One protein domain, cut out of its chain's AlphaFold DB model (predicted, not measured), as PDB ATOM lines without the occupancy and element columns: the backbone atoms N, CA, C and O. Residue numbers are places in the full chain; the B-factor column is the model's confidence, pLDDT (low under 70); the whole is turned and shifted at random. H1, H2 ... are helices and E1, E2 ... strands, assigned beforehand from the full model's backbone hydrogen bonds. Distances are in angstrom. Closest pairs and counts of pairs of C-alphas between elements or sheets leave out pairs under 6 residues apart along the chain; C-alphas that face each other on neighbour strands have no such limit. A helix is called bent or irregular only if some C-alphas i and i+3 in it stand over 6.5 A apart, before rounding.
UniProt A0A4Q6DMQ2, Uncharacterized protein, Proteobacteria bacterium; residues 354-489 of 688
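AT A GLANCE: This is residues 354 to 489 of the 688 residues of an uncharacterized protein of Proteobacteria bacterium (UniProt A0A4Q6DMQ2). A long helical hairpin, H3 and H4, makes the core and the long axis; H1 and H2 lie over one side of it, H2 packing on H4, and H5 lies over the opposite side. The small strand hairpin of E1 and E2 packs on H3 toward the hairpin's turn, and residues 440 to 447 at that turn stick out. The printed part has 136 residues, with five named helices and two named strands in the order H1 E1 E2 H2 H3 H4 H5; the sheet E1 - E2 is antiparallel. The class is mostly helix. The whole is compact, with a radius of gyration of the C-alphas of 15.9 A and spans of 43 by 33 by 29 A.

IN THESE COORDINATES: Find C-alpha 354 at (-25.474, -19.130, 24.823); from there H1 runs to residue 363, 14.1 A. E1 is residues 371 to 374 and E2 residues 377 to 380. H2 takes residues 389 to 396, 10.7 A. Find C-alpha 415 at (-25.930, -34.724, 11.359), where H3 begins; it runs to residue 442, 40.9 A. H4, residues 447 to 468, covers 30.2 A, with a kink of 33 degrees near residue 462; it is irregular, but only just: C-alphas 465 and 468 are 6.51 A apart. H5, residues 477 to 489, covers 18.1 A and ends at C-alpha 489, (-46.957, -31.834, -1.499).

HOW THE PARTS SIT: Look first at H3 and H4, a helical hairpin: they touch, closest at the C-alphas of Ala 418 and Val 467, 5.7 A, at a shallow tilt of 24 degrees, opposite ways. With H5 they form an up-and-down bundle, each helix running against the one before it. H5 touches no helix but is near H3, with 12 pairs of C-alphas within 10 A. H2 touches H4, closest at the C-alphas of Ala 394 and Leu 463, 4.5 A, at a tilt of 36 degrees, only just steep, the same way. H1 only just touches H3, with 3 pairs of C-alphas within 8 A, closest at those of Leu 363 and Leu 421, 6.7 A. In the E1 and E2 hairpin, N 372 and O 379 are 3.0 A apart, within hydrogen-bond range. The closest C-alphas of E1 and H3 are those of Val 371 and Glu 432, 5.8 A. Every O i to N i+4 pair is within hydrogen-bond range in H1, H2 and H5; H3 has 21 of 24 and H4 15 of 18.

THE WHOLE: The two C-alphas farthest apart are those of Glu 375 and Ser 404, 48.1 A. The printed part has no cut. The link from H2 to H3, 18 residues, is long. The mean pLDDT of the printed part is 88.5; look for values under 70 at residues 382 to 387 and 442 to 447.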
ATOM      1  N   ILE A 354     -24.182 -19.385  25.468       93.44
ATOM      2  CA  ILE A 354     -25.474 -19.130  24.823       93.44
ATOM      3  C   ILE A 354     -25.779 -20.118  23.695       93.44
ATOM      4  O   ILE A 354     -26.925 -20.533  23.527       93.44
ATOM      5  N   ILE A 355     -24.752 -20.546  22.955       95.38
ATOM      6  CA  ILE A 355     -24.911 -21.470  21.832       95.38
ATOM      7  C   ILE A 355     -25.456 -22.798  22.346       95.38
ATOM      8  O   ILE A 355     -26.434 -23.300  21.799       95.38
ATOM      9  N   SER A 356     -24.895 -23.339  23.429       95.06
ATOM     10  CA  SER A 356     -25.392 -24.590  24.008       95.06
ATOM     11  C   SER A 356     -26.793 -24.459  24.612       95.06
ATOM     12  O   SER A 356     -27.595 -25.382  24.459       95.06
ATOM     13  N   ARG A 357     -27.122 -23.326  25.253       94.50
ATOM     14  CA  ARG A 357     -28.473 -23.078  25.799       94.50
ATOM     15  C   ARG A 357     -29.530 -23.046  24.697       94.50
ATOM     16  O   ARG A 357     -30.509 -23.787  24.772       94.50
ATOM     17  N   ILE A 358     -29.304 -22.253  23.649       95.31
ATOM     18  CA  ILE A 358     -30.241 -22.145  22.523       95.31
ATOM     19  C   ILE A 358     -30.295 -23.452  21.735       95.31
ATOM     20  O   ILE A 358     -31.387 -23.909  21.415       95.31
ATOM     21  N   ARG A 359     -29.154 -24.110  21.491       96.94
ATOM     22  CA  ARG A 359     -29.111 -25.431  20.845       96.94
ATOM     23  C   ARG A 359     -30.023 -26.423  21.565       96.94
ATOM     24  O   ARG A 359     -30.873 -27.035  20.927       96.94
ATOM     25  N   LYS A 360     -29.884 -26.549  22.890       95.19
ATOM     26  CA  LYS A 360     -30.738 -27.420  23.710       95.19
ATOM     27  C   LYS A 360     -32.211 -27.025  23.583       95.19
ATOM     28  O   LYS A 360     -33.046 -27.876  23.307       95.19
ATOM     29  N   ARG A 361     -32.517 -25.731  23.716       93.19
ATOM     30  CA  ARG A 361     -33.889 -25.217  23.622       93.19
ATOM     31  C   ARG A 361     -34.552 -25.544  22.284       93.19
ATOM     32  O   ARG A 361     -35.715 -25.923  22.277       93.19
ATOM     33  N   ILE A 362     -33.821 -25.408  21.180       95.44
ATOM     34  CA  ILE A 362     -34.311 -25.683  19.824       95.44
ATOM     35  C   ILE A 362     -34.509 -27.188  19.597       95.44
ATOM     36  O   ILE A 362     -35.492 -27.576  18.978       95.44
ATOM     37  N   LEU A 363     -33.635 -28.042  20.144       96.00
ATOM     38  CA  LEU A 363     -33.808 -29.502  20.097       96.00
ATOM     39  C   LEU A 363     -35.008 -29.990  20.928       96.00
ATOM     40  O   LEU A 363     -35.639 -30.981  20.557       96.00
ATOM     41  N   ASP A 364     -35.321 -29.288  22.019       93.06
ATOM     42  CA  ASP A 364     -36.483 -29.542  22.880       93.06
ATOM     43  C   ASP A 364     -37.777 -28.898  22.330       93.06
ATOM     44  O   ASP A 364     -38.873 -29.144  22.847       93.06
ATOM     45  N   LEU A 365     -37.677 -28.056  21.293       90.50
ATOM     46  CA  LEU A 365     -38.807 -27.324  20.733       90.50
ATOM     47  C   LEU A 365     -39.699 -28.269  19.922       90.50
ATOM     48  O   LEU A 365     -39.276 -28.861  18.933       90.50
ATOM     49  N   SER A 366     -40.963 -28.384  20.321       87.81
ATOM     50  CA  SER A 366     -41.972 -29.149  19.586       87.81
ATOM     51  C   SER A 366     -42.953 -28.185  18.921       87.81
ATOM     52  O   SER A 366     -43.666 -27.488  19.645       87.81
ATOM     53  N   PRO A 367     -43.031 -28.139  17.577       86.56
ATOM     54  CA  PRO A 367     -44.025 -27.335  16.881       86.56
ATOM     55  C   PRO A 367     -45.439 -27.649  17.388       86.56
ATOM     56  O   PRO A 367     -45.832 -28.816  17.495       86.56
ATOM     57  N   LEU A 368     -46.209 -26.607  17.716       84.00
ATOM     58  CA  LEU A 368     -47.564 -26.765  18.236       84.00
ATOM     59  C   LEU A 368     -48.452 -27.494  17.220       84.00
ATOM     60  O   LEU A 368     -48.634 -27.038  16.088       84.00
ATOM     61  N   LYS A 369     -49.045 -28.611  17.652       84.88
ATOM     62  CA  LYS A 369     -50.044 -29.346  16.869       84.88
ATOM     63  C   LYS A 369     -51.362 -28.581  16.889       84.88
ATOM     64  O   LYS A 369     -51.927 -28.331  17.960       84.88
ATOM     65  N   ARG A 370     -51.853 -28.207  15.713       78.94
ATOM     66  CA  ARG A 370     -53.131 -27.499  15.549       78.94
ATOM     67  C   ARG A 370     -54.265 -28.448  15.264       78.94
ATOM     68  O   ARG A 370     -55.390 -28.203  15.693       78.94
ATOM     69  N   VAL A 371     -53.951 -29.540  14.589       81.94
ATOM     70  CA  VAL A 371     -54.918 -30.547  14.190       81.94
ATOM     71  C   VAL A 371     -54.842 -31.720  15.156       81.94
ATOM     72  O   VAL A 371     -53.821 -32.400  15.260       81.94
ATOM     73  N   SER A 372     -55.943 -31.986  15.857       83.56
ATOM     74  CA  SER A 372     -56.155 -33.262  16.539       83.56
ATOM     75  C   SER A 372     -57.328 -34.007  15.908       83.56
ATOM     76  O   SER A 372     -58.343 -33.421  15.533       83.56
ATOM     77  N   ILE A 373     -57.180 -35.324  15.762       79.69
ATOM     78  CA  ILE A 373     -58.255 -36.206  15.301       79.69
ATOM     79  C   ILE A 373     -58.798 -36.926  16.533       79.69
ATOM     80  O   ILE A 373     -58.154 -37.820  17.077       79.69
ATOM     81  N   GLU A 374     -59.993 -36.541  16.969       82.75
ATOM     82  CA  GLU A 374     -60.694 -37.163  18.091       82.75
ATOM     83  C   GLU A 374     -61.980 -37.809  17.571       82.75
ATOM     84  O   GLU A 374     -62.832 -37.138  16.991       82.75
ATOM     85  N   GLU A 375     -62.118 -39.129  17.744       82.69
ATOM     86  CA  GLU A 375     -63.306 -39.898  17.319       82.69
ATOM     87  C   GLU A 375     -63.664 -39.732  15.824       82.69
ATOM     88  O   GLU A 375     -64.833 -39.721  15.438       82.69
ATOM     89  N   GLY A 376     -62.653 -39.569  14.962       77.44
ATOM     90  CA  GLY A 376     -62.847 -39.340  13.525       77.44
ATOM     91  C   GLY A 376     -63.293 -37.918  13.163       77.44
ATOM     92  O   GLY A 376     -63.604 -37.659  12.003       77.44
ATOM     93  N   LYS A 377     -63.315 -36.989  14.128       77.62
ATOM     94  CA  LYS A 377     -63.547 -35.560  13.899       77.62
ATOM     95  C   LYS A 377     -62.248 -34.787  14.064       77.62
ATOM     96  O   LYS A 377     -61.511 -34.991  15.024       77.62
ATOM     97  N   ILE A 378     -62.009 -33.862  13.143       76.44
ATOM     98  CA  ILE A 378     -60.901 -32.917  13.246       76.44
ATOM     99  C   ILE A 378     -61.299 -31.809  14.213       76.44
ATOM    100  O   ILE A 378     -62.330 -31.156  14.034       76.44
ATOM    101  N   ARG A 379     -60.483 -31.612  15.245       78.06
ATOM    102  CA  ARG A 379     -60.530 -30.449  16.125       78.06
ATOM    103  C   ARG A 379     -59.324 -29.579  15.826       78.06
ATOM    104  O   ARG A 379     -58.193 -30.054  15.792       78.06
ATOM    105  N   LEU A 380     -59.603 -28.300  15.618       74.19
ATOM    106  CA  LEU A 380     -58.586 -27.265  15.568       74.19
ATOM    107  C   LEU A 380     -58.408 -26.728  16.983       74.19
ATOM    108  O   LEU A 380     -59.391 -26.330  17.621       74.19
ATOM    109  N   SER A 381     -57.180 -26.739  17.495       74.25
ATOM    110  CA  SER A 381     -56.871 -25.984  18.707       74.25
ATOM    111  C   SER A 381     -57.067 -24.486  18.439       74.25
ATOM    112  O   SER A 381     -56.982 -24.025  17.297       74.25
ATOM    113  N   GLN A 382     -57.430 -23.725  19.481       60.75
ATOM    114  CA  GLN A 382     -57.685 -22.290  19.338       60.75
ATOM    115  C   GLN A 382     -56.486 -21.592  18.679       60.75
ATOM    116  O   GLN A 382     -55.347 -21.987  18.938       60.75
ATOM    117  N   PRO A 383     -56.723 -20.536  17.879       52.72
ATOM    118  CA  PRO A 383     -55.659 -19.726  17.302       52.72
ATOM    119  C   PRO A 383     -54.881 -19.014  18.420       52.72
ATOM    120  O   PRO A 383     -55.185 -17.888  18.802       52.72
ATOM    121  N   GLY A 384     -53.887 -19.696  18.985       51.12
ATOM    122  CA  GLY A 384     -52.783 -19.079  19.710       51.12
ATOM    123  C   GLY A 384     -51.772 -18.501  18.720       51.12
ATOM    124  O   GLY A 384     -51.844 -18.787  17.518       51.12
ATOM    125  N   ARG A 385     -50.813 -17.701  19.216       53.56
ATOM    126  CA  ARG A 385     -49.649 -17.283  18.416       53.56
ATOM    127  C   ARG A 385     -49.104 -18.523  17.705       53.56
ATOM    128  O   ARG A 385     -48.886 -19.548  18.347       53.56
ATOM    129  N   VAL A 386     -48.973 -18.454  16.380       52.84
ATOM    130  CA  VAL A 386     -48.239 -19.476  15.632       52.84
ATOM    131  C   VAL A 386     -46.835 -19.429  16.216       52.84
ATOM    132  O   VAL A 386     -46.115 -18.457  16.017       52.84
ATOM    133  N   GLU A 387     -46.467 -20.415  17.026       62.06
ATOM    134  CA  GLU A 387     -45.060 -20.597  17.336       62.06
ATOM    135  C   GLU A 387     -44.406 -21.015  16.024       62.06
ATOM    136  O   GLU A 387     -44.652 -22.111  15.518       62.06
ATOM    137  N   HIS A 388     -43.615 -20.115  15.442       82.31
ATOM    138  CA  HIS A 388     -42.839 -20.375  14.235       82.31
ATOM    139  C   HIS A 388     -41.627 -21.253  14.574       82.31
ATOM    140  O   HIS A 388     -40.487 -20.899  14.304       82.31
ATOM    141  N   ALA A 389     -41.857 -22.402  15.212       91.12
ATOM    142  CA  ALA A 389     -40.796 -23.298  15.662       91.12
ATOM    143  C   ALA A 389     -39.883 -23.730  14.504       91.12
ATOM    144  O   ALA A 389     -38.672 -23.799  14.666       91.12
ATOM    145  N   ILE A 390     -40.462 -23.950  13.320       94.31
ATOM    146  CA  ILE A 390     -39.740 -24.309  12.091       94.31
ATOM    147  C   ILE A 390     -38.846 -23.155  11.625       94.31
ATOM    148  O   ILE A 390     -37.671 -23.373  11.322       94.31
ATOM    149  N   TYR A 391     -39.366 -21.925  11.635       94.56
ATOM    150  CA  TYR A 391     -38.562 -20.736  11.368       94.56
ATOM    151  C   TYR A 391     -37.440 -20.580  12.393       94.56
ATOM    152  O   TYR A 391     -36.311 -20.354  11.995       94.56
ATOM    153  N   GLU A 392     -37.708 -20.743  13.693       94.94
ATOM    154  CA  GLU A 392     -36.689 -20.628  14.748       94.94
ATOM    155  C   GLU A 392     -35.569 -21.647  14.548       94.94
ATOM    156  O   GLU A 392     -34.396 -21.279  14.603       94.94
ATOM    157  N   MET A 393     -35.913 -22.901  14.226       96.75
ATOM    158  CA  MET A 393     -34.940 -23.928  13.849       96.75
ATOM    159  C   MET A 393     -34.065 -23.448  12.685       96.75
ATOM    160  O   MET A 393     -32.845 -23.558  12.755       96.75
ATOM    161  N   ALA A 394     -34.649 -22.868  11.636       96.75
ATOM    162  CA  ALA A 394     -33.905 -22.360  10.484       96.75
ATOM    163  C   ALA A 394     -33.111 -21.065  10.774       96.75
ATOM    164  O   ALA A 394     -32.008 -20.876  10.255       96.75
ATOM    165  N   ALA A 395     -33.641 -20.179  11.615       96.31
ATOM    166  CA  ALA A 395     -33.099 -18.856  11.902       96.31
ATOM    167  C   ALA A 395     -31.867 -18.922  12.811       96.31
ATOM    168  O   ALA A 395     -30.900 -18.207  12.565       96.31
ATOM    169  N   VAL A 396     -31.849 -19.822  13.804       97.44
ATOM    170  CA  VAL A 396     -30.658 -20.038  14.653       97.44
ATOM    171  C   VAL A 396     -29.519 -20.744  13.915       97.44
ATOM    172  O   VAL A 396     -28.371 -20.713  14.364       97.44
ATOM    173  N   SER A 397     -29.842 -21.423  12.813       98.00
ATOM    174  CA  SER A 397     -28.920 -22.280  12.075       98.00
ATOM    175  C   SER A 397     -27.942 -21.465  11.257       98.00
ATOM    176  O   SER A 397     -28.350 -20.628  10.452       98.00
ATOM    177  N   LYS A 398     -26.653 -21.765  11.409       96.81
ATOM    178  CA  LYS A 398     -25.611 -21.152  10.593       96.81
ATOM    179  C   LYS A 398     -25.826 -21.515   9.121       96.81
ATOM    180  O   LYS A 398     -25.795 -22.703   8.790       96.81
ATOM    181  N   PRO A 399     -26.044 -20.538   8.228       95.06
ATOM    182  CA  PRO A 399     -26.295 -20.845   6.831       95.06
ATOM    183  C   PRO A 399     -25.016 -21.319   6.126       95.06
ATOM    184  O   PRO A 399     -23.908 -20.907   6.468       95.06
ATOM    185  N   VAL A 400     -25.166 -22.158   5.093       95.38
ATOM    186  CA  VAL A 400     -24.030 -22.575   4.239       95.38
ATOM    187  C   VAL A 400     -23.428 -21.378   3.503       95.38
ATOM    188  O   VAL A 400     -22.212 -21.303   3.326       95.38
ATOM    189  N   VAL A 401     -24.295 -20.455   3.081       92.88
ATOM    190  CA  VAL A 401     -23.957 -19.153   2.503       92.88
ATOM    191  C   VAL A 401     -24.819 -18.097   3.183       92.88
ATOM    192  O   VAL A 401     -26.040 -18.231   3.215       92.88
ATOM    193  N   GLN A 402     -24.190 -17.082   3.768       90.50
ATOM    194  CA  GLN A 402     -24.901 -15.978   4.408       90.50
ATOM    195  C   GLN A 402     -25.389 -15.008   3.331       90.50
ATOM    196  O   GLN A 402     -24.603 -14.540   2.506       90.50
ATOM    197  N   THR A 403     -26.681 -14.690   3.352       87.81
ATOM    198  CA  THR A 403     -27.252 -13.614   2.536       87.81
ATOM    199  C   THR A 403     -27.588 -12.419   3.432       87.81
ATOM    200  O   THR A 403     -27.682 -12.564   4.648       87.81
ATOM    201  N   SER A 404     -27.758 -11.223   2.867       81.50
ATOM    202  CA  SER A 404     -28.115 -10.023   3.649       81.50
ATOM    203  C   SER A 404     -29.513 -10.082   4.266       81.50
ATOM    204  O   SER A 404     -29.837  -9.296   5.144       81.50
ATOM    205  N   ASP A 405     -30.366 -10.971   3.760       83.25
ATOM    206  CA  ASP A 405     -31.794 -11.032   4.113       83.25
ATOM    207  C   ASP A 405     -32.103 -12.203   5.039       83.25
ATOM    208  O   ASP A 405     -33.237 -12.439   5.443       83.25
ATOM    209  N   ASP A 406     -31.061 -12.968   5.296       87.38
ATOM    210  CA  ASP A 406     -31.047 -14.251   5.935       87.38
ATOM    211  C   ASP A 406     -30.727 -14.023   7.414       87.38
ATOM    212  O   ASP A 406     -29.750 -13.332   7.709       87.38
ATOM    213  N   PRO A 407     -31.465 -14.625   8.364       90.25
ATOM    214  CA  PRO A 407     -31.098 -14.543   9.774       90.25
ATOM    215  C   PRO A 407     -29.647 -14.996   9.975       90.25
ATOM    216  O   PRO A 407     -29.255 -16.033   9.422       90.25
ATOM    217  N   GLU A 408     -28.863 -14.242  10.747       91.56
ATOM    218  CA  GLU A 408     -27.452 -14.523  11.055       91.56
ATOM    219  C   GLU A 408     -27.309 -15.662  12.081       91.56
ATOM    220  O   GLU A 408     -26.779 -15.500  13.179       91.56
ATOM    221  N   GLY A 409     -27.802 -16.850  11.739       95.38
ATOM    222  CA  GLY A 409     -27.713 -18.008  12.619       95.38
ATOM    223  C   GLY A 409     -26.262 -18.351  12.970       95.38
ATOM    224  O   GLY A 409     -25.356 -18.277  12.137       95.38
ATOM    225  N   LEU A 410     -26.030 -18.754  14.221       96.88
ATOM    226  CA  LEU A 410     -24.692 -19.069  14.742       96.88
ATOM    227  C   LEU A 410     -24.514 -20.553  15.084       96.88
ATOM    228  O   LEU A 410     -23.398 -20.985  15.383       96.88
ATOM    229  N   ILE A 411     -25.591 -21.342  15.070       98.00
ATOM    230  CA  ILE A 411     -25.553 -22.741  15.495       98.00
ATOM    231  C   ILE A 411     -25.177 -23.630  14.317       98.00
ATOM    232  O   ILE A 411     -25.921 -23.770  13.350       98.00
ATOM    233  N   GLU A 412     -24.019 -24.272  14.436       97.56
ATOM    234  CA  GLU A 412     -23.661 -25.422  13.615       97.56
ATOM    235  C   GLU A 412     -24.278 -26.682  14.225       97.56
ATOM    236  O   GLU A 412     -24.101 -26.960  15.421       97.56
ATOM    237  N   TRP A 413     -25.002 -27.423  13.392       97.94
ATOM    238  CA  TRP A 413     -25.621 -28.692  13.749       97.94
ATOM    239  C   TRP A 413     -24.717 -29.842  13.351       97.94
ATOM    240  O   TRP A 413     -24.065 -29.818  12.309       97.94
ATOM    241  N   ASN A 414     -24.692 -30.893  14.162       97.69
ATOM    242  CA  ASN A 414     -24.210 -32.171  13.660       97.69
ATOM    243  C   ASN A 414     -25.334 -32.908  12.913       97.69
ATOM    244  O   ASN A 414     -26.514 -32.577  13.021       97.69
ATOM    245  N   ARG A 415     -24.971 -33.952  12.163       97.38
ATOM    246  CA  ARG A 415     -25.930 -34.724  11.359       97.38
ATOM    247  C   ARG A 415     -27.076 -35.320  12.184       97.38
ATOM    248  O   ARG A 415     -28.207 -35.322  11.720       97.38
ATOM    249  N   THR A 416     -26.798 -35.816  13.388       98.19
ATOM    250  CA  THR A 416     -27.826 -36.404  14.261       98.19
ATOM    251  C   THR A 416     -28.828 -35.346  14.713       98.19
ATOM    252  O   THR A 416     -30.029 -35.590  14.685       98.19
ATOM    253  N   GLU A 417     -28.345 -34.160  15.085       98.38
ATOM    254  CA  GLU A 417     -29.192 -33.028  15.466       98.38
ATOM    255  C   GLU A 417     -30.025 -32.524  14.282       98.38
ATOM    256  O   GLU A 417     -31.233 -32.358  14.419       98.38
ATOM    257  N   ALA A 418     -29.418 -32.352  13.104       98.31
ATOM    258  CA  ALA A 418     -30.128 -31.927  11.897       98.31
ATOM    259  C   ALA A 418     -31.249 -32.910  11.509       98.31
ATOM    260  O   ALA A 418     -32.358 -32.486  11.188       98.31
ATOM    261  N   LEU A 419     -30.991 -34.221  11.597       98.06
ATOM    262  CA  LEU A 419     -32.001 -35.259  11.365       98.06
ATOM    263  C   LEU A 419     -33.104 -35.262  12.432       98.06
ATOM    264  O   LEU A 419     -34.258 -35.523  12.107       98.06
ATOM    265  N   HIS A 420     -32.779 -34.947  13.689       97.88
ATOM    266  CA  HIS A 420     -33.776 -34.796  14.755       97.88
ATOM    267  C   HIS A 420     -34.711 -33.607  14.498       97.88
ATOM    268  O   HIS A 420     -35.933 -33.755  14.568       97.88
ATOM    269  N   LEU A 421     -34.156 -32.447  14.133       97.69
ATOM    270  CA  LEU A 421     -34.940 -31.266  13.753       97.69
ATOM    271  C   LEU A 421     -35.803 -31.546  12.517       97.69
ATOM    272  O   LEU A 421     -36.995 -31.238  12.515       97.69
ATOM    273  N   TRP A 422     -35.228 -32.199  11.502       97.81
ATOM    274  CA  TRP A 422     -35.961 -32.625  10.313       97.81
ATOM    275  C   TRP A 422     -37.118 -33.564  10.656       97.81
ATOM    276  O   TRP A 422     -38.241 -33.314  10.228       97.81
ATOM    277  N   SER A 423     -36.882 -34.603  11.463       97.44
ATOM    278  CA  SER A 423     -37.941 -35.531  11.866       97.44
ATOM    279  C   SER A 423     -39.049 -34.804  12.619       97.44
ATOM    280  O   SER A 423     -40.216 -35.009  12.317       97.44
ATOM    281  N   THR A 424     -38.692 -33.898  13.532       96.31
ATOM    282  CA  THR A 424     -39.651 -33.110  14.318       96.31
ATOM    283  C   THR A 424     -40.544 -32.248  13.417       96.31
ATOM    284  O   THR A 424     -41.767 -32.254  13.568       96.31
ATOM    285  N   ALA A 425     -39.957 -31.549  12.441       95.81
ATOM    286  CA  ALA A 425     -40.702 -30.732  11.484       95.81
ATOM    287  C   ALA A 425     -41.542 -31.590  10.519       95.81
ATOM    288  O   ALA A 425     -42.721 -31.310  10.298       95.81
ATOM    289  N   ALA A 426     -40.978 -32.674   9.983       95.38
ATOM    290  CA  ALA A 426     -41.679 -33.580   9.078       95.38
ATOM    291  C   ALA A 426     -42.858 -34.292   9.762       95.38
ATOM    292  O   ALA A 426     -43.917 -34.450   9.154       95.38
ATOM    293  N   ASP A 427     -42.712 -34.681  11.031       93.62
ATOM    294  CA  ASP A 427     -43.783 -35.289  11.827       93.62
ATOM    295  C   ASP A 427     -44.895 -34.279  12.123       93.62
ATOM    296  O   ASP A 427     -46.078 -34.628  12.095       93.62
ATOM    297  N   TRP A 428     -44.540 -33.014  12.372       92.75
ATOM    298  CA  TRP A 428     -45.521 -31.934  12.457       92.75
ATOM    299  C   TRP A 428     -46.311 -31.812  11.150       92.75
ATOM    300  O   TRP A 428     -47.537 -31.928  11.182       92.75
ATOM    301  N   TRP A 429     -45.639 -31.714   9.998       94.00
ATOM    302  CA  TRP A 429     -46.316 -31.635   8.698       94.00
ATOM    303  C   TRP A 429     -47.194 -32.860   8.416       94.00
ATOM    304  O   TRP A 429     -48.321 -32.726   7.940       94.00
ATOM    305  N   GLY A 430     -46.723 -34.059   8.768       92.94
ATOM    306  CA  GLY A 430     -47.493 -35.296   8.642       92.94
ATOM    307  C   GLY A 430     -48.826 -35.264   9.402       92.94
ATOM    308  O   GLY A 430     -49.811 -35.819   8.916       92.94
ATOM    309  N   ASN A 431     -48.877 -34.579  10.550       89.88
ATOM    310  CA  ASN A 431     -50.116 -34.369  11.301       89.88
ATOM    311  C   ASN A 431     -50.985 -33.281  10.654       89.88
ATOM    312  O   ASN A 431     -52.174 -33.503  10.412       89.88
ATOM    313  N   GLU A 432     -50.400 -32.126  10.338       89.19
ATOM    314  CA  GLU A 432     -51.140 -30.964   9.836       89.19
ATOM    315  C   GLU A 432     -51.705 -31.182   8.427       89.19
ATOM    316  O   GLU A 432     -52.810 -30.732   8.131       89.19
ATOM    317  N   LYS A 433     -51.040 -31.957   7.558       90.50
ATOM    318  CA  LYS A 433     -51.528 -32.192   6.187       90.50
ATOM    319  C   LYS A 433     -52.882 -32.905   6.117       90.50
ATOM    320  O   LYS A 433     -53.607 -32.764   5.130       90.50
ATOM    321  N   SER A 434     -53.260 -33.623   7.180       86.19
ATOM    322  CA  SER A 434     -54.590 -34.231   7.311       86.19
ATOM    323  C   SER A 434     -55.719 -33.190   7.291       86.19
ATOM    324  O   SER A 434     -56.813 -33.482   6.804       86.19
ATOM    325  N   PHE A 435     -55.436 -31.952   7.717       83.69
ATOM    326  CA  PHE A 435     -56.356 -30.827   7.603       83.69
ATOM    327  C   PHE A 435     -56.727 -30.538   6.153       83.69
ATOM    328  O   PHE A 435     -57.905 -30.514   5.816       83.69
ATOM    329  N   PHE A 436     -55.733 -30.383   5.275       83.88
ATOM    330  CA  PHE A 436     -55.966 -30.061   3.865       83.88
ATOM    331  C   PHE A 436     -56.693 -31.193   3.132       83.88
ATOM    332  O   PHE A 436     -57.519 -30.948   2.251       83.88
ATOM    333  N   GLN A 437     -56.420 -32.444   3.510       83.00
ATOM    334  CA  GLN A 437     -57.121 -33.606   2.964       83.00
ATOM    335  C   GLN A 437     -58.603 -33.610   3.358       83.00
ATOM    336  O   GLN A 437     -59.466 -33.882   2.521       83.00
ATOM    337  N   ALA A 438     -58.912 -33.276   4.611       77.62
ATOM    338  CA  ALA A 438     -60.286 -33.213   5.088       77.62
ATOM    339  C   ALA A 438     -61.038 -31.971   4.603       77.62
ATOM    340  O   ALA A 438     -62.216 -32.073   4.269       77.62
ATOM    341  N   ASP A 439     -60.371 -30.824   4.502       76.94
ATOM    342  CA  ASP A 439     -60.954 -29.594   3.967       76.94
ATOM    343  C   ASP A 439     -61.397 -29.787   2.508       76.94
ATOM    344  O   ASP A 439     -62.546 -29.504   2.159       76.94
ATOM    345  N   ARG A 440     -60.555 -30.440   1.687       76.69
ATOM    346  CA  ARG A 440     -60.921 -30.875   0.324       76.69
ATOM    347  C   ARG A 440     -62.146 -31.798   0.301       76.69
ATOM    348  O   ARG A 440     -62.927 -31.731  -0.645       76.69
ATOM    349  N   ALA A 441     -62.320 -32.654   1.309       72.62
ATOM    350  CA  ALA A 441     -63.434 -33.601   1.377       72.62
ATOM    351  C   ALA A 441     -64.757 -32.957   1.827       72.62
ATOM    352  O   ALA A 441     -65.823 -33.360   1.364       72.62
ATOM    353  N   VAL A 442     -64.703 -31.973   2.732       68.94
ATOM    354  CA  VAL A 442     -65.894 -31.349   3.336       68.94
ATOM    355  C   VAL A 442     -66.289 -30.047   2.623       68.94
ATOM    356  O   VAL A 442     -67.437 -29.613   2.728       68.94
ATOM    357  N   GLY A 443     -65.381 -29.432   1.859       63.75
ATOM    358  CA  GLY A 443     -65.632 -28.164   1.169       63.75
ATOM    359  C   GLY A 443     -65.825 -26.985   2.126       63.75
ATOM    360  O   GLY A 443     -66.480 -26.000   1.768       63.75
ATOM    361  N   LEU A 444     -65.299 -27.090   3.351       56.97
ATOM    362  CA  LEU A 444     -65.218 -25.958   4.266       56.97
ATOM    363  C   LEU A 444     -64.224 -24.938   3.684       56.97
ATOM    364  O   LEU A 444     -63.355 -25.258   2.886       56.97
ATOM    365  N   ARG A 445     -64.439 -23.655   3.970       53.62
ATOM    366  CA  ARG A 445     -63.558 -22.564   3.532       53.62
ATOM    367  C   ARG A 445     -63.149 -21.764   4.756       53.62
ATOM    368  O   ARG A 445     -63.599 -20.634   4.942       53.62
ATOM    369  N   THR A 446     -62.355 -22.362   5.634       58.50
ATOM    370  CA  THR A 446     -61.735 -21.639   6.752       58.50
ATOM    371  C   THR A 446     -60.446 -20.995   6.244       58.50
ATOM    372  O   THR A 446     -59.375 -21.592   6.293       58.50
ATOM    373  N   GLY A 447     -60.572 -19.802   5.651       68.06
ATOM    374  CA  GLY A 447     -59.463 -19.150   4.942       68.06
ATOM    375  C   GLY A 447     -58.296 -18.730   5.840       68.06
ATOM    376  O   GLY A 447     -57.155 -18.781   5.402       68.06
ATOM    377  N   PHE A 448     -58.554 -18.364   7.098       71.81
ATOM    378  CA  PHE A 448     -57.517 -17.832   7.987       71.81
ATOM    379  C   PHE A 448     -56.563 -18.919   8.502       71.81
ATOM    380  O   PHE A 448     -55.348 -18.768   8.438       71.81
ATOM    381  N   GLU A 449     -57.092 -20.042   8.983       75.19
ATOM    382  CA  GLU A 449     -56.284 -21.151   9.494       75.19
ATOM    383  C   GLU A 449     -55.432 -21.774   8.386       75.19
ATOM    384  O   GLU A 449     -54.266 -22.104   8.614       75.19
ATOM    385  N   GLN A 450     -56.000 -21.881   7.181       80.44
ATOM    386  CA  GLN A 450     -55.293 -22.354   6.000       80.44
ATOM    387  C   GLN A 450     -54.098 -21.454   5.668       80.44
ATOM    388  O   GLN A 450     -53.000 -21.968   5.478       80.44
ATOM    389  N   GLU A 451     -54.287 -20.130   5.640       81.94
ATOM    390  CA  GLU A 451     -53.208 -19.165   5.387       81.94
ATOM    391  C   GLU A 451     -52.060 -19.334   6.398       81.94
ATOM    392  O   GLU A 451     -50.911 -19.477   5.987       81.94
ATOM    393  N   LEU A 452     -52.361 -19.464   7.697       80.69
ATOM    394  CA  LEU A 452     -51.330 -19.666   8.725       80.69
ATOM    395  C   LEU A 452     -50.533 -20.969   8.553       80.69
ATOM    396  O   LEU A 452     -49.337 -21.004   8.838       80.69
ATOM    397  N   MET A 453     -51.183 -22.059   8.135       85.38
ATOM    398  CA  MET A 453     -50.492 -23.329   7.878       85.38
ATOM    399  C   MET A 453     -49.638 -23.269   6.614       85.38
ATOM    400  O   MET A 453     -48.539 -23.820   6.599       85.38
ATOM    401  N   LEU A 454     -50.120 -22.595   5.567       89.38
ATOM    402  CA  LEU A 454     -49.337 -22.371   4.354       89.38
ATOM    403  C   LEU A 454     -48.131 -21.469   4.632       89.38
ATOM    404  O   LEU A 454     -47.067 -21.712   4.073       89.38
ATOM    405  N   ASP A 455     -48.261 -20.481   5.519       86.69
ATOM    406  CA  ASP A 455     -47.134 -19.653   5.955       86.69
ATOM    407  C   ASP A 455     -46.086 -20.471   6.718       86.69
ATOM    408  O   ASP A 455     -44.910 -20.410   6.377       86.69
ATOM    409  N   ALA A 456     -46.497 -21.329   7.656       88.62
ATOM    410  CA  ALA A 456     -45.574 -22.251   8.324       88.62
ATOM    411  C   ALA A 456     -44.922 -23.253   7.348       88.62
ATOM    412  O   ALA A 456     -43.783 -23.668   7.549       88.62
ATOM    413  N   LEU A 457     -45.615 -23.632   6.267       92.75
ATOM    414  CA  LEU A 457     -45.039 -24.480   5.222       92.75
ATOM    415  C   LEU A 457     -43.940 -23.755   4.431       92.75
ATOM    416  O   LEU A 457     -42.977 -24.397   4.026       92.75
ATOM    417  N   LYS A 458     -44.028 -22.429   4.251       93.81
ATOM    418  CA  LYS A 458     -42.956 -21.634   3.618       93.81
ATOM    419  C   LYS A 458     -41.665 -21.661   4.440       93.81
ATOM    420  O   LYS A 458     -40.587 -21.685   3.854       93.81
ATOM    421  N   ASP A 459     -41.761 -21.740   5.771       94.50
ATOM    422  CA  ASP A 459     -40.589 -21.817   6.658       94.50
ATOM    423  C   ASP A 459     -39.746 -23.090   6.416       94.50
ATOM    424  O   ASP A 459     -38.545 -23.106   6.705       94.50
ATOM    425  N   PHE A 460     -40.329 -24.145   5.820       97.00
ATOM    426  CA  PHE A 460     -39.563 -25.328   5.416       97.00
ATOM    427  C   PHE A 460     -38.522 -25.027   4.348       97.00
ATOM    428  O   PHE A 460     -37.507 -25.713   4.324       97.00
ATOM    429  N   ASP A 461     -38.730 -24.033   3.486       96.88
ATOM    430  CA  ASP A 461     -37.765 -23.726   2.428       96.88
ATOM    431  C   ASP A 461     -36.402 -23.367   3.050       96.88
ATOM    432  O   ASP A 461     -35.360 -23.934   2.712       96.88
ATOM    433  N   LEU A 462     -36.431 -22.516   4.083       95.75
ATOM    434  CA  LEU A 462     -35.240 -22.113   4.825       95.75
ATOM    435  C   LEU A 462     -34.700 -23.240   5.721       95.75
ATOM    436  O   LEU A 462     -33.482 -23.420   5.803       95.75
ATOM    437  N   LEU A 463     -35.576 -24.026   6.363       97.69
ATOM    438  CA  LEU A 463     -35.163 -25.190   7.158       97.69
ATOM    439  C   LEU A 463     -34.406 -26.206   6.292       97.69
ATOM    440  O   LEU A 463     -33.332 -26.676   6.675       97.69
ATOM    441  N   LEU A 464     -34.944 -26.534   5.116       98.44
ATOM    442  CA  LEU A 464     -34.330 -27.472   4.184       98.44
ATOM    443  C   LEU A 464     -32.982 -26.940   3.688       98.44
ATOM    444  O   LEU A 464     -31.988 -27.663   3.753       98.44
ATOM    445  N   ALA A 465     -32.929 -25.668   3.282       98.00
ATOM    446  CA  ALA A 465     -31.711 -25.023   2.800       98.00
ATOM    447  C   ALA A 465     -30.587 -24.980   3.854       98.00
ATOM    448  O   ALA A 465     -29.420 -25.202   3.530       98.00
ATOM    449  N   ARG A 466     -30.910 -24.697   5.121       97.38
ATOM    450  CA  ARG A 466     -29.901 -24.442   6.167       97.38
ATOM    451  C   ARG A 466     -29.586 -25.635   7.056       97.38
ATOM    452  O   ARG A 466     -28.451 -25.775   7.502       97.38
ATOM    453  N   VAL A 467     -30.579 -26.472   7.338       98.12
ATOM    454  CA  VAL A 467     -30.465 -27.556   8.323       98.12
ATOM    455  C   VAL A 467     -30.400 -28.902   7.635       98.12
ATOM    456  O   VAL A 467     -29.501 -29.685   7.924       98.12
ATOM    457  N   VAL A 468     -31.316 -29.186   6.712       98.38
ATOM    458  CA  VAL A 468     -31.504 -30.558   6.221       98.38
ATOM    459  C   VAL A 468     -30.542 -30.887   5.084       98.38
ATOM    460  O   VAL A 468     -29.646 -31.713   5.259       98.38
ATOM    461  N   CYS A 469     -30.670 -30.219   3.935       98.31
ATOM    462  CA  CYS A 469     -29.892 -30.525   2.732       98.31
ATOM    463  C   CYS A 469     -28.366 -30.508   2.954       98.31
ATOM    464  O   CYS A 469     -27.710 -31.420   2.457       98.31
ATOM    465  N   PRO A 470     -27.778 -29.571   3.730       97.81
ATOM    466  CA  PRO A 470     -26.331 -29.559   3.965       97.81
ATOM    467  C   PRO A 470     -25.801 -30.745   4.787       97.81
ATOM    468  O   PRO A 470     -24.598 -31.007   4.767       97.81
ATOM    469  N   HIS A 471     -26.670 -31.441   5.529       98.12
ATOM    470  CA  HIS A 471     -26.290 -32.530   6.438       98.12
ATOM    471  C   HIS A 471     -26.733 -33.919   5.953       98.12
ATOM    472  O   HIS A 471     -26.263 -34.929   6.495       98.12
ATOM    473  N   LEU A 472     -27.602 -33.985   4.941       97.56
ATOM    474  CA  LEU A 472     -27.954 -35.228   4.261       97.56
ATOM    475  C   LEU A 472     -26.836 -35.669   3.314       97.56
ATOM    476  O   LEU A 472     -26.205 -34.864   2.633       97.56
ATOM    477  N   ARG A 473     -26.606 -36.980   3.256       96.69
ATOM    478  CA  ARG A 473     -25.680 -37.601   2.304       96.69
ATOM    479  C   ARG A 473     -26.440 -38.166   1.115       96.69
ATOM    480  O   ARG A 473     -27.628 -38.455   1.221       96.69
ATOM    481  N   SER A 474     -25.747 -38.400   0.005       95.94
ATOM    482  CA  SER A 474     -26.306 -39.080  -1.172       95.94
ATOM    483  C   SER A 474     -26.892 -40.460  -0.852       95.94
ATOM    484  O   SER A 474     -27.822 -40.902  -1.519       95.94
ATOM    485  N   GLU A 475     -26.384 -41.136   0.184       96.62
ATOM    486  CA  GLU A 475     -26.865 -42.460   0.597       96.62
ATOM    487  C   GLU A 475     -28.140 -42.421   1.458       96.62
ATOM    488  O   GLU A 475     -28.732 -43.474   1.698       96.62
ATOM    489  N   ASP A 476     -28.588 -41.246   1.917       96.19
ATOM    490  CA  ASP A 476     -29.781 -41.082   2.765       96.19
ATOM    491  C   ASP A 476     -31.075 -41.111   1.938       96.19
ATOM    492  O   ASP A 476     -31.894 -40.192   1.985       96.19
ATOM    493  N   VAL A 477     -31.248 -42.168   1.139       96.88
ATOM    494  CA  VAL A 477     -32.309 -42.284   0.125       96.88
ATOM    495  C   VAL A 477     -33.703 -42.066   0.723       96.88
ATOM    496  O   VAL A 477     -34.516 -41.348   0.145       96.88
ATOM    497  N   ASP A 478     -33.972 -42.633   1.900       97.62
ATOM    498  CA  ASP A 478     -35.274 -42.512   2.564       97.62
ATOM    499  C   ASP A 478     -35.572 -41.070   3.000       97.62
ATOM    500  O   ASP A 478     -36.693 -40.588   2.824       97.62
ATOM    501  N   GLU A 479     -34.571 -40.345   3.504       97.75
ATOM    502  CA  GLU A 479     -34.750 -38.949   3.910       97.75
ATOM    503  C   GLU A 479     -34.890 -38.026   2.698       97.75
ATOM    504  O   GLU A 479     -35.761 -37.156   2.687       97.75
ATOM    505  N   TRP A 480     -34.132 -38.265   1.624       97.88
ATOM    506  CA  TRP A 480     -34.306 -37.534   0.365       97.88
ATOM    507  C   TRP A 480     -35.672 -37.768  -0.281       97.88
ATOM    508  O   TRP A 480     -36.254 -36.834  -0.843       97.88
ATOM    509  N   ASN A 481     -36.223 -38.978  -0.161       97.62
ATOM    510  CA  ASN A 481     -37.588 -39.273  -0.590       97.62
ATOM    511  C   ASN A 481     -38.613 -38.482   0.234       97.62
ATOM    512  O   ASN A 481     -39.550 -37.923  -0.336       97.62
ATOM    513  N   ARG A 482     -38.424 -38.371   1.558       97.75
ATOM    514  CA  ARG A 482     -39.292 -37.551   2.424       97.75
ATOM    515  C   ARG A 482     -39.214 -36.066   2.065       97.75
ATOM    516  O   ARG A 482     -40.258 -35.428   1.961       97.75
ATOM    517  N   VAL A 483     -38.013 -35.534   1.823       98.12
ATOM    518  CA  VAL A 483     -37.812 -34.143   1.373       98.12
ATOM    519  C   VAL A 483     -38.507 -33.901   0.031       98.12
ATOM    520  O   VAL A 483     -39.292 -32.965  -0.099       98.12
ATOM    521  N   SER A 484     -38.298 -34.781  -0.952       97.69
ATOM    522  CA  SER A 484     -38.913 -34.654  -2.284       97.69
ATOM    523  C   SER A 484     -40.443 -34.758  -2.230       97.69
ATOM    524  O   SER A 484     -41.146 -34.028  -2.934       97.69
ATOM    525  N   SER A 485     -40.970 -35.629  -1.361       97.50
ATOM    526  CA  SER A 485     -42.407 -35.748  -1.097       97.50
ATOM    527  C   SER A 485     -42.967 -34.457  -0.507       97.50
ATOM    528  O   SER A 485     -43.993 -33.984  -0.978       97.50
ATOM    529  N   LEU A 486     -42.292 -33.860   0.481       97.50
ATOM    530  CA  LEU A 486     -42.709 -32.588   1.074       97.50
ATOM    531  C   LEU A 486     -42.738 -31.458   0.034       97.50
ATOM    532  O   LEU A 486     -43.727 -30.736  -0.033       97.50
ATOM    533  N   ILE A 487     -41.688 -31.318  -0.783       97.81
ATOM    534  CA  ILE A 487     -41.616 -30.282  -1.830       97.81
ATOM    535  C   ILE A 487     -42.769 -30.445  -2.829       97.81
ATOM    536  O   ILE A 487     -43.440 -29.473  -3.175       97.81
ATOM    537  N   SER A 488     -43.050 -31.684  -3.240       97.06
ATOM    538  CA  SER A 488     -44.158 -31.991  -4.153       97.06
ATOM    539  C   SER A 488     -45.522 -31.688  -3.519       97.06
ATOM    540  O   SER A 488     -46.354 -31.026  -4.134       97.06
ATOM    541  N   GLU A 489     -45.734 -32.111  -2.267       96.19
ATOM    542  CA  GLU A 489     -46.957 -31.834  -1.499       96.19
ATOM    543  C   GLU A 489     -47.179 -30.324  -1.310       96.19
ATOM    544  O   GLU A 489     -48.295 -29.837  -1.483       96.19
TER     545      GLU A 489